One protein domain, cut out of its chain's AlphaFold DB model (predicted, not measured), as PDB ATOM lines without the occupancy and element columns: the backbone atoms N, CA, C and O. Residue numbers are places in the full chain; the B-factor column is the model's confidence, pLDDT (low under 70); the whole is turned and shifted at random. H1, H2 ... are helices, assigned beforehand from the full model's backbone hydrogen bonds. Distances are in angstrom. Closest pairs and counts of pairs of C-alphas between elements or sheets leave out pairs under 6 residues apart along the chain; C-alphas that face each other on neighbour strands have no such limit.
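AT A GLANCE: This is residues 333 to 363 and 377 to 435 of the 448 residues of an uncharacterized protein of Pseudogymnoascus sp. 24MN13 (UniProt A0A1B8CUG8). Two helices, H1 and H2, pack side by side in opposite directions, and H3 folds back from H2 in a helical hairpin to cross over and pack on H1 with its last residues. Short H4 packs on H3, and the last residues, 430 to 435, stick out from this core with H5. The printed part has 90 residues with five named helices, H1 to H5 in order, and no named strand: all helix. It is compact, with a radius of gyration of the C-alphas of 13.4 A and spans of 33 by 29 by 28 A.

HOW THE PARTS SIT: Start with H1, residues 335 to 353; it touches H2, residues 378 to 389, at a shallow tilt of 25 degrees, opposite ways, and their closest C-alphas are Ala 343 and Leu 379, 4.9 A apart. H2 forms a hairpin with the hub, H3, residues 395 to 413; they touch at a steep tilt of 40 degrees, closest at C-alphas 387 and 398, 6.2 A apart. H3 touches H1 with residues 409 to 413 alone, at a steep tilt of 54 degrees, the same way; the closest C-alphas, Arg 348 and Ala 413, are 5.1 A apart. H4, residues 417 to 421, touches H3, closest at C-alphas 419 and 411, 4.9 A apart. H5, residues 431 to 435, touches no helix. In all five helices every O i to N i+4 pair is within hydrogen-bond range.

IN THESE COORDINATES: Find C-alpha 335 at (351.415, 313.434, 324.799); from there H1 runs 27.3 A to C-alpha 353. H2 covers 16.3 A. H3 runs 26.1 A from C-alpha 395 at (357.129, 311.347, 301.251). After short H4, H5 ends at C-alpha 435, (331.658, 332.317, 317.171).

THE WHOLE: The C-alphas farthest apart, of Ala 353 and Arg 393, are 37.9 A from each other. Residues 364 to 376 are not printed, and C-alphas 363 and 377 are 12.2 A apart across the cut. Of the links printed whole, none is long. Look for low confidence at residue 355, the one printed residue with pLDDT under 70.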
ATOM      1  N   THR A 333     345.003 316.038 325.402       94.56
ATOM      2  CA  THR A 333     344.514 314.690 325.745       94.56
ATOM      3  C   THR A 333     345.564 313.615 325.510       94.56
ATOM      4  O   THR A 333     345.546 312.568 326.152       94.56
ATOM      5  N   THR A 334     346.512 313.885 324.612       92.44
ATOM      6  CA  THR A 334     347.619 312.986 324.289       92.44
ATOM      7  C   THR A 334     348.976 313.656 324.543       92.44
ATOM      8  O   THR A 334     349.079 314.886 324.527       92.44
ATOM      9  N   PRO A 335     350.062 312.879 324.725       90.12
ATOM     10  CA  PRO A 335     351.415 313.434 324.799       90.12
ATOM     11  C   PRO A 335     351.797 314.245 323.552       90.12
ATOM     12  O   PRO A 335     352.525 315.231 323.651       90.12
ATOM     13  N   LEU A 336     351.278 313.853 322.381       88.44
ATOM     14  CA  LEU A 336     351.470 314.594 321.137       88.44
ATOM     15  C   LEU A 336     350.756 315.951 321.184       88.44
ATOM     16  O   LEU A 336     351.355 316.954 320.800       88.44
ATOM     17  N   ASP A 337     349.528 316.000 321.708       90.50
ATOM     18  CA  ASP A 337     348.797 317.258 321.903       90.50
ATOM     19  C   ASP A 337     349.560 318.185 322.847       90.50
ATOM     20  O   ASP A 337     349.725 319.364 322.543       90.50
ATOM     21  N   ALA A 338     350.071 317.661 323.969       92.19
ATOM     22  CA  ALA A 338     350.843 318.443 324.936       92.19
ATOM     23  C   ALA A 338     352.106 319.038 324.296       92.19
ATOM     24  O   ALA A 338     352.433 320.208 324.507       92.19
ATOM     25  N   LEU A 339     352.779 318.251 323.455       91.12
ATOM     26  CA  LEU A 339     353.958 318.671 322.711       91.12
ATOM     27  C   LEU A 339     353.617 319.763 321.686       91.12
ATOM     28  O   LEU A 339     354.297 320.789 321.645       91.12
ATOM     29  N   LEU A 340     352.552 319.584 320.897       90.25
ATOM     30  CA  LEU A 340     352.077 320.589 319.940       90.25
ATOM     31  C   LEU A 340     351.642 321.877 320.650       90.25
ATOM     32  O   LEU A 340     351.988 322.969 320.203       90.25
ATOM     33  N   HIS A 341     350.950 321.758 321.782       93.44
ATOM     34  CA  HIS A 341     350.508 322.884 322.598       93.44
ATOM     35  C   HIS A 341     351.694 323.678 323.165       93.44
ATOM     36  O   HIS A 341     351.713 324.911 323.090       93.44
ATOM     37  N   HIS A 342     352.713 322.982 323.679       93.56
ATOM     38  CA  HIS A 342     353.943 323.606 324.161       93.56
ATOM     39  C   HIS A 342     354.711 324.281 323.018       93.56
ATOM     40  O   HIS A 342     355.111 325.437 323.145       93.56
ATOM     41  N   ALA A 343     354.852 323.607 321.873       91.19
ATOM     42  CA  ALA A 343     355.558 324.147 320.718       91.19
ATOM     43  C   ALA A 343     354.856 325.378 320.118       91.19
ATOM     44  O   ALA A 343     355.525 326.348 319.771       91.19
ATOM     45  N   LEU A 344     353.520 325.380 320.049       92.56
ATOM     46  CA  LEU A 344     352.722 326.539 319.630       92.56
ATOM     47  C   LEU A 344     352.839 327.701 320.616       92.56
ATOM     48  O   LEU A 344     353.014 328.843 320.195       92.56
ATOM     49  N   THR A 345     352.772 327.423 321.919       92.56
ATOM     50  CA  THR A 345     352.938 328.440 322.968       92.56
ATOM     51  C   THR A 345     354.333 329.067 322.915       92.56
ATOM     52  O   THR A 345     354.452 330.292 322.883       92.56
ATOM     53  N   ALA A 346     355.383 328.249 322.815       89.50
ATOM     54  CA  ALA A 346     356.756 328.723 322.648       89.50
ATOM     55  C   ALA A 346     356.913 329.542 321.357       89.50
ATOM     56  O   ALA A 346     357.536 330.601 321.361       89.50
ATOM     57  N   HIS A 347     356.292 329.102 320.260       89.50
ATOM     58  CA  HIS A 347     356.340 329.822 318.992       89.50
ATOM     59  C   HIS A 347     355.647 331.191 319.064       89.50
ATOM     60  O   HIS A 347     356.208 332.177 318.589       89.50
ATOM     61  N   ARG A 348     354.478 331.277 319.713       91.81
ATOM     62  CA  ARG A 348     353.792 332.550 319.994       91.81
ATOM     63  C   ARG A 348     354.672 333.494 320.814       91.81
ATOM     64  O   ARG A 348     354.777 334.668 320.471       91.81
ATOM     65  N   ALA A 349     355.350 332.981 321.843       88.81
ATOM     66  CA  ALA A 349     356.283 333.772 322.642       88.81
ATOM     67  C   ALA A 349     357.448 334.311 321.791       88.81
ATOM     68  O   ALA A 349     357.754 335.501 321.852       88.81
ATOM     69  N   CYS A 350     358.038 333.487 320.918       85.44
ATOM     70  CA  CYS A 350     359.095 333.937 320.008       85.44
ATOM     71  C   CYS A 350     358.611 335.006 319.013       85.44
ATOM     72  O   CYS A 350     359.315 335.988 318.801       85.44
ATOM     73  N   LEU A 351     357.417 334.848 318.430       84.62
ATOM     74  CA  LEU A 351     356.842 335.834 317.502       84.62
ATOM     75  C   LEU A 351     356.466 337.150 318.190       84.62
ATOM     76  O   LEU A 351     356.480 338.195 317.555       84.62
ATOM     77  N   SER A 352     356.147 337.126 319.486       82.81
ATOM     78  CA  SER A 352     355.937 338.368 320.237       82.81
ATOM     79  C   SER A 352     357.233 339.175 320.407       82.81
ATOM     80  O   SER A 352     357.187 340.399 320.474       82.81
ATOM     81  N   ALA A 353     358.386 338.496 320.423       79.25
ATOM     82  CA  ALA A 353     359.702 339.117 320.549       79.25
ATOM     83  C   ALA A 353     360.340 339.474 319.192       79.25
ATOM     84  O   ALA A 353     361.136 340.409 319.114       79.25
ATOM     85  N   ALA A 354     360.008 338.744 318.124       73.81
ATOM     86  CA  ALA A 354     360.557 338.933 316.786       73.81
ATOM     87  C   ALA A 354     359.474 339.427 315.813       73.81
ATOM     88  O   ALA A 354     358.494 338.739 315.559       73.81
ATOM     89  N   SER A 355     359.680 340.602 315.207       68.31
ATOM     90  CA  SER A 355     358.743 341.195 314.229       68.31
ATOM     91  C   SER A 355     358.593 340.362 312.940       68.31
ATOM     92  O   SER A 355     357.631 340.520 312.179       68.31
ATOM     93  N   THR A 356     359.533 339.452 312.684       76.50
ATOM     94  CA  THR A 356     359.616 338.707 311.434       76.50
ATOM     95  C   THR A 356     358.615 337.562 311.354       76.50
ATOM     96  O   THR A 356     358.238 336.913 312.330       76.50
ATOM     97  N   ASP A 357     358.173 337.322 310.128       70.12
ATOM     98  CA  ASP A 357     357.340 336.190 309.771       70.12
ATOM     99  C   ASP A 357     358.014 334.851 310.117       70.12
ATOM    100  O   ASP A 357     359.230 334.709 309.945       70.12
ATOM    101  N   PRO A 358     357.254 333.836 310.570       70.44
ATOM    102  CA  PRO A 358     357.850 332.565 310.937       70.44
ATOM    103  C   PRO A 358     358.520 331.893 309.732       70.44
ATOM    104  O   PRO A 358     358.042 332.026 308.593       70.44
ATOM    105  N   PRO A 359     359.612 331.145 309.969       77.38
ATOM    106  CA  PRO A 359     360.356 330.487 308.907       77.38
ATOM    107  C   PRO A 359     359.456 329.529 308.117       77.38
ATOM    108  O   PRO A 359     358.507 328.938 308.647       77.38
ATOM    109  N   LYS A 360     359.747 329.393 306.818       84.62
ATOM    110  CA  LYS A 360     359.097 328.406 305.946       84.62
ATOM    111  C   LYS A 360     359.327 326.993 306.514       84.62
ATOM    112  O   LYS A 360     360.375 326.763 307.119       84.62
ATOM    113  N   PRO A 361     358.371 326.061 306.343       86.62
ATOM    114  CA  PRO A 361     358.554 324.690 306.801       86.62
ATOM    115  C   PRO A 361     359.793 324.087 306.133       86.62
ATOM    116  O   PRO A 361     360.012 324.251 304.931       86.62
ATOM    117  N   ILE A 362     360.613 323.410 306.932       89.06
ATOM    118  CA  ILE A 362     361.814 322.723 306.467       89.06
ATOM    119  C   ILE A 362     361.443 321.254 306.266       89.06
ATOM    120  O   ILE A 362     361.008 320.590 307.202       89.06
ATOM    121  N   TYR A 363     361.605 320.756 305.041       91.00
ATOM    122  CA  TYR A 363     361.206 319.397 304.649       91.00
ATOM    123  C   TYR A 363     362.348 318.377 304.714       91.00
ATOM    124  O   TYR A 363     362.157 317.228 304.329       91.00
ATOM    125  N   PRO A 377     363.446 324.403 314.334       89.69
ATOM    126  CA  PRO A 377     362.637 325.128 315.305       89.69
ATOM    127  C   PRO A 377     361.672 324.185 316.049       89.69
ATOM    128  O   PRO A 377     361.129 323.267 315.421       89.69
ATOM    129  N   PRO A 378     361.370 324.423 317.344       89.06
ATOM    130  CA  PRO A 378     360.557 323.512 318.157       89.06
ATOM    131  C   PRO A 378     359.208 323.142 317.529       89.06
ATOM    132  O   PRO A 378     358.802 321.983 317.579       89.06
ATOM    133  N   LEU A 379     358.538 324.107 316.888       90.88
ATOM    134  CA  LEU A 379     357.272 323.885 316.185       90.88
ATOM    135  C   LEU A 379     357.434 322.984 314.958       90.88
ATOM    136  O   LEU A 379     356.686 322.024 314.806       90.88
ATOM    137  N   SER A 380     358.429 323.237 314.109       92.81
ATOM    138  CA  SER A 380     358.690 322.401 312.931       92.81
ATOM    139  C   SER A 380     359.100 320.981 313.330       92.81
ATOM    140  O   SER A 380     358.619 320.020 312.733       92.81
ATOM    141  N   ALA A 381     359.904 320.828 314.387       91.94
ATOM    142  CA  ALA A 381     360.267 319.522 314.941       91.94
ATOM    143  C   ALA A 381     359.052 318.774 315.524       91.94
ATOM    144  O   ALA A 381     358.929 317.556 315.381       91.94
ATOM    145  N   ALA A 382     358.139 319.488 316.191       92.69
ATOM    146  CA  ALA A 382     356.893 318.934 316.715       92.69
ATOM    147  C   ALA A 382     355.969 318.437 315.596       92.69
ATOM    148  O   ALA A 382     355.514 317.294 315.635       92.69
ATOM    149  N   LEU A 383     355.742 319.271 314.579       94.25
ATOM    150  CA  LEU A 383     354.904 318.933 313.429       94.25
ATOM    151  C   LEU A 383     355.495 317.779 312.614       94.25
ATOM    152  O   LEU A 383     354.768 316.861 312.251       94.25
ATOM    153  N   THR A 384     356.812 317.767 312.391       94.00
ATOM    154  CA  THR A 384     357.489 316.671 311.678       94.00
ATOM    155  C   THR A 384     357.327 315.345 312.420       94.00
ATOM    156  O   THR A 384     356.957 314.339 311.815       94.00
ATOM    157  N   ARG A 385     357.501 315.339 313.751       92.50
ATOM    158  CA  ARG A 385     357.242 314.147 314.576       92.50
ATOM    159  C   ARG A 385     355.780 313.705 314.527       92.50
ATOM    160  O   ARG A 385     355.535 312.507 314.443       92.50
ATOM    161  N   ALA A 386     354.827 314.640 314.539       92.44
ATOM    162  CA  ALA A 386     353.403 314.330 314.398       92.44
ATOM    163  C   ALA A 386     353.097 313.662 313.046       92.44
ATOM    164  O   ALA A 386     352.398 312.652 312.992       92.44
ATOM    165  N   VAL A 387     353.670 314.190 311.961       94.00
ATOM    166  CA  VAL A 387     353.522 313.650 310.601       94.00
ATOM    167  C   VAL A 387     354.141 312.254 310.483       94.00
ATOM    168  O   VAL A 387     353.522 311.366 309.900       94.00
ATOM    169  N   HIS A 388     355.314 312.019 311.080       91.94
ATOM    170  CA  HIS A 388     355.915 310.681 311.142       91.94
ATOM    171  C   HIS A 388     355.082 309.707 311.983       91.94
ATOM    172  O   HIS A 388     354.851 308.578 311.554       91.94
ATOM    173  N   ALA A 389     354.575 310.143 313.140       91.56
ATOM    174  CA  ALA A 389     353.719 309.326 314.001       91.56
ATOM    175  C   ALA A 389     352.397 308.932 313.318       91.56
ATOM    176  O   ALA A 389     351.847 307.875 313.612       91.56
ATOM    177  N   ALA A 390     351.910 309.742 312.373       91.94
ATOM    178  CA  ALA A 390     350.727 309.429 311.576       91.94
ATOM    179  C   ALA A 390     350.944 308.296 310.550       91.94
ATOM    180  O   ALA A 390     349.970 307.822 309.966       91.94
ATOM    181  N   GLY A 391     352.189 307.853 310.313       93.19
ATOM    182  CA  GLY A 391     352.486 306.697 309.458       93.19
ATOM    183  C   GLY A 391     352.093 306.887 307.987       93.19
ATOM    184  O   GLY A 391     351.653 305.940 307.330       93.19
ATOM    185  N   LEU A 392     352.200 308.112 307.466       93.06
ATOM    186  CA  LEU A 392     351.841 308.417 306.080       93.06
ATOM    187  C   LEU A 392     352.772 307.681 305.103       93.06
ATOM    188  O   LEU A 392     353.991 307.698 305.245       93.06
ATOM    189  N   ARG A 393     352.181 307.029 304.093       89.56
ATOM    190  CA  ARG A 393     352.877 306.043 303.245       89.56
ATOM    191  C   ARG A 393     353.885 306.632 302.262       89.56
ATOM    192  O   ARG A 393     354.773 305.910 301.825       89.56
ATOM    193  N   THR A 394     353.724 307.893 301.861       92.56
ATOM    194  CA  THR A 394     354.575 308.496 300.827       92.56
ATOM    195  C   THR A 394     355.217 309.793 301.317       92.56
ATOM    196  O   THR A 394     354.549 310.575 302.002       92.56
ATOM    197  N   PRO A 395     356.474 310.080 300.925       90.25
ATOM    198  CA  PRO A 395     357.129 311.347 301.251       90.25
ATOM    199  C   PRO A 395     356.348 312.565 300.746       90.25
ATOM    200  O   PRO A 395     356.286 313.585 301.426       90.25
ATOM    201  N   ALA A 396     355.696 312.446 299.584       91.94
ATOM    202  CA  ALA A 396     354.865 313.506 299.019       91.94
ATOM    203  C   ALA A 396     353.651 313.816 299.912       91.94
ATOM    204  O   ALA A 396     353.370 314.982 300.191       91.94
ATOM    205  N   THR A 397     352.965 312.784 300.418       94.56
ATOM    206  CA  THR A 397     351.848 312.957 301.359       94.56
ATOM    207  C   THR A 397     352.327 313.569 302.675       94.56
ATOM    208  O   THR A 397     351.681 314.483 303.186       94.56
ATOM    209  N   SER A 398     353.474 313.128 303.200       94.75
ATOM    210  CA  SER A 398     354.071 313.703 304.411       94.75
ATOM    211  C   SER A 398     354.437 315.176 304.235       94.75
ATOM    212  O   SER A 398     354.126 315.988 305.104       94.75
ATOM    213  N   ALA A 399     355.025 315.547 303.095       95.06
ATOM    214  CA  ALA A 399     355.367 316.935 302.786       95.06
ATOM    215  C   ALA A 399     354.118 317.816 302.656       95.06
ATOM    216  O   ALA A 399     354.075 318.907 303.227       95.06
ATOM    217  N   ALA A 400     353.074 317.325 301.981       95.31
ATOM    218  CA  ALA A 400     351.799 318.026 301.873       95.31
ATOM    219  C   ALA A 400     351.150 318.238 303.251       95.31
ATOM    220  O   ALA A 400     350.758 319.357 303.585       95.31
ATOM    221  N   MET A 401     351.099 317.194 304.084       95.81
ATOM    222  CA  MET A 401     350.546 317.286 305.439       95.81
ATOM    223  C   MET A 401     351.357 318.221 306.335       95.81
ATOM    224  O   MET A 401     350.765 319.020 307.060       95.81
ATOM    225  N   LEU A 402     352.690 318.186 306.248       95.31
ATOM    226  CA  LEU A 402     353.554 319.105 306.986       95.31
ATOM    227  C   LEU A 402     353.325 320.558 306.548       95.31
ATOM    228  O   LEU A 402     353.215 321.435 307.401       95.31
ATOM    229  N   SER A 403     353.190 320.813 305.242       95.31
ATOM    230  CA  SER A 403     352.892 322.150 304.713       95.31
ATOM    231  C   SER A 403     351.552 322.674 305.229       95.31
ATOM    232  O   SER A 403     351.471 323.817 305.676       95.31
ATOM    233  N   ILE A 404     350.506 321.843 305.197       95.62
ATOM    234  CA  ILE A 404     349.169 322.210 305.682       95.62
ATOM    235  C   ILE A 404     349.205 322.488 307.189       95.62
ATOM    236  O   ILE A 404     348.717 323.525 307.642       95.62
ATOM    237  N   ALA A 405     349.823 321.594 307.965       94.69
ATOM    238  CA  ALA A 405     349.927 321.741 309.411       94.69
ATOM    239  C   ALA A 405     350.730 322.992 309.802       94.69
ATOM    240  O   ALA A 405     350.356 323.694 310.742       94.69
ATOM    241  N   HIS A 406     351.783 323.322 309.046       94.31
ATOM    242  CA  HIS A 406     352.565 324.542 309.249       94.31
ATOM    243  C   HIS A 406     351.763 325.805 308.929       94.31
ATOM    244  O   HIS A 406     351.814 326.753 309.710       94.31
ATOM    245  N   SER A 407     350.980 325.824 307.842       94.69
ATOM    246  CA  SER A 407     350.089 326.954 307.526       94.69
ATOM    247  C   SER A 407     349.069 327.209 308.638       94.69
ATOM    248  O   SER A 407     348.892 328.350 309.064       94.69
ATOM    249  N   VAL A 408     348.442 326.150 309.164       94.31
ATOM    250  CA  VAL A 408     347.484 326.266 310.277       94.31
ATOM    251  C   VAL A 408     348.180 326.726 311.554       94.31
ATOM    252  O   VAL A 408     347.718 327.666 312.197       94.31
ATOM    253  N   ALA A 409     349.312 326.116 311.913       93.31
ATOM    254  CA  ALA A 409     350.070 326.493 313.103       93.31
ATOM    255  C   ALA A 409     350.547 327.953 313.047       93.31
ATOM    256  O   ALA A 409     350.482 328.659 314.053       93.31
ATOM    257  N   ARG A 410     350.958 328.426 311.863       92.44
ATOM    258  CA  ARG A 410     351.334 329.820 311.609       92.44
ATOM    259  C   ARG A 410     350.165 330.775 311.831       92.44
ATOM    260  O   ARG A 410     350.338 331.764 312.540       92.44
ATOM    261  N   TRP A 411     348.991 330.467 311.279       94.25
ATOM    262  CA  TRP A 411     347.787 331.268 311.513       94.25
ATOM    263  C   TRP A 411     347.392 331.285 312.995       94.25
ATOM    264  O   TRP A 411     347.182 332.353 313.563       94.25
ATOM    265  N   MET A 412     347.389 330.130 313.668       93.12
ATOM    266  CA  MET A 412     347.082 330.072 315.102       93.12
ATOM    267  C   MET A 412     348.101 330.826 315.966       93.12
ATOM    268  O   MET A 412     347.758 331.286 317.057       93.12
ATOM    269  N   ALA A 413     349.362 330.907 315.541       91.75
ATOM    270  CA  ALA A 413     350.395 331.627 316.275       91.75
ATOM    271  C   ALA A 413     350.309 333.147 316.072       91.75
ATOM    272  O   ALA A 413     350.563 333.894 317.016       91.75
ATOM    273  N   ARG A 414     349.925 333.599 314.874       92.00
ATOM    274  CA  ARG A 414     349.776 335.018 314.529       92.00
ATOM    275  C   ARG A 414     348.527 335.209 313.656       92.00
ATOM    276  O   ARG A 414     348.658 335.190 312.435       92.00
ATOM    277  N   PRO A 415     347.339 335.397 314.259       93.38
ATOM    278  CA  PRO A 415     346.070 335.513 313.541       93.38
ATOM    279  C   PRO A 415     346.003 336.841 312.773       93.38
ATOM    280  O   PRO A 415     345.581 337.870 313.296       93.38
ATOM    281  N   THR A 416     346.473 336.826 311.530       93.25
ATOM    282  CA  THR A 416     346.437 337.959 310.598       93.25
ATOM    283  C   THR A 416     345.740 337.534 309.316       93.25
ATOM    284  O   THR A 416     345.651 336.346 309.004       93.25
ATOM    285  N   GLU A 417     345.267 338.502 308.538       94.62
ATOM    286  CA  GLU A 417     344.617 338.228 307.257       94.62
ATOM    287  C   GLU A 417     345.512 337.417 306.305       94.62
ATOM    288  O   GLU A 417     345.081 336.392 305.777       94.62
ATOM    289  N   GLY A 418     346.789 337.791 306.171       94.06
ATOM    290  CA  GLY A 418     347.737 337.084 305.303       94.06
ATOM    291  C   GLY A 418     348.021 335.642 305.741       94.06
ATOM    292  O   GLY A 418     348.094 334.739 304.907       94.06
ATOM    293  N   THR A 419     348.135 335.375 307.048       93.00
ATOM    294  CA  THR A 419     348.356 334.000 307.534       93.00
ATOM    295  C   THR A 419     347.099 333.147 307.407       93.00
ATOM    296  O   THR A 419     347.202 331.974 307.052       93.00
ATOM    297  N   TYR A 420     345.919 333.736 307.613       95.12
ATOM    298  CA  TYR A 420     344.632 333.084 307.379       95.12
ATOM    299  C   TYR A 420     344.417 332.753 305.895       95.12
ATOM    300  O   TYR A 420     343.984 331.648 305.558       95.12
ATOM    301  N   ALA A 421     344.793 333.662 304.989       94.88
ATOM    302  CA  ALA A 421     344.782 333.417 303.549       94.88
ATOM    303  C   ALA A 421     345.731 332.267 303.149       94.88
ATOM    304  O   ALA A 421     345.413 331.500 302.240       94.88
ATOM    305  N   GLY A 422     346.839 332.081 303.872       94.00
ATOM    306  CA  GLY A 422     347.760 330.953 303.689       94.00
ATOM    307  C   GLY A 422     347.221 329.585 304.139       94.00
ATOM    308  O   GLY A 422     347.784 328.553 303.762       94.00
ATOM    309  N   VAL A 423     346.136 329.543 304.921       95.69
ATOM    310  CA  VAL A 423     345.443 328.292 305.269       95.69
ATOM    311  C   VAL A 423     344.578 327.855 304.080       95.69
ATOM    312  O   VAL A 423     343.843 328.686 303.537       95.69
ATOM    313  N   PRO A 424     344.610 326.572 303.663       96.00
ATOM    314  CA  PRO A 424     343.748 326.080 302.591       96.00
ATOM    315  C   PRO A 424     342.272 326.374 302.867       96.00
ATOM    316  O   PRO A 424     341.800 326.158 303.980       96.00
ATOM    317  N   ALA A 425     341.524 326.829 301.856       94.81
ATOM    318  CA  ALA A 425     340.143 327.293 302.027       94.81
ATOM    319  C   ALA A 425     339.218 326.262 302.702       94.81
ATOM    320  O   ALA A 425     338.373 326.630 303.508       94.81
ATOM    321  N   TRP A 426     339.420 324.969 302.436       94.25
ATOM    322  CA  TRP A 426     338.656 323.870 303.040       94.25
ATOM    323  C   TRP A 426     339.000 323.593 304.514       94.25
ATOM    324  O   TRP A 426     338.279 322.846 305.173       94.25
ATOM    325  N   MET A 427     340.097 324.163 305.019       94.25
ATOM    326  CA  MET A 427     340.574 324.029 306.398       94.25
ATOM    327  C   MET A 427     340.414 325.323 307.206       94.25
ATOM    328  O   MET A 427     340.648 325.332 308.413       94.25
ATOM    329  N   ARG A 428     340.023 326.424 306.554       94.19
ATOM    330  CA  ARG A 428     339.716 327.682 307.232       94.19
ATOM    331  C   ARG A 428     338.446 327.494 308.070       94.19
ATOM    332  O   ARG A 428     337.418 327.121 307.502       94.19
ATOM    333  N   PRO A 429     338.491 327.730 309.389       89.69
ATOM    334  CA  PRO A 429     337.306 327.595 310.218       89.69
ATOM    335  C   PRO A 429     336.261 328.635 309.823       89.69
ATOM    336  O   PRO A 429     336.561 329.805 309.585       89.69
ATOM    337  N   SER A 430     335.015 328.191 309.739       87.00
ATOM    338  CA  SER A 430     333.894 329.066 309.432       87.00
ATOM    339  C   SER A 430     333.637 330.043 310.590       87.00
ATOM    340  O   SER A 430     333.858 329.702 311.755       87.00
ATOM    341  N   PRO A 431     333.084 331.242 310.318       82.69
ATOM    342  CA  PRO A 431     332.729 332.195 311.372       82.69
ATOM    343  C   PRO A 431     331.815 331.601 312.454       82.69
ATOM    344  O   PRO A 431     331.897 331.986 313.615       82.69
ATOM    345  N   ARG A 432     330.970 330.624 312.091       81.69
ATOM    346  CA  ARG A 432     330.088 329.918 313.031       81.69
ATOM    347  C   ARG A 432     330.873 329.024 313.994       81.69
ATOM    348  O   ARG A 432     330.595 329.045 315.186       81.69
ATOM    349  N   GLU A 433     331.872 328.294 313.501       83.44
ATOM    350  CA  GLU A 433     332.742 327.438 314.328       83.44
ATOM    351  C   GLU A 433     333.594 328.269 315.304       83.44
ATOM    352  O   GLU A 433     333.886 327.820 316.410       83.44
ATOM    353  N   LEU A 434     333.953 329.496 314.919       81.88
ATOM    354  CA  LEU A 434     334.714 330.419 315.763       81.88
ATOM    355  C   LEU A 434     333.822 331.177 316.764       81.88
ATOM    356  O   LEU A 434     334.239 331.423 317.895       81.88
ATOM    357  N   GLY A 435     332.592 331.523 316.367       71.00
ATOM    358  CA  GLY A 435     331.658 332.317 317.171       71.00
ATOM    359  C   GLY A 435     331.037 331.567 318.352       71.00
ATOM    360  O   GLY A 435     330.859 332.158 319.417       71.00
TER     361      GLY A 435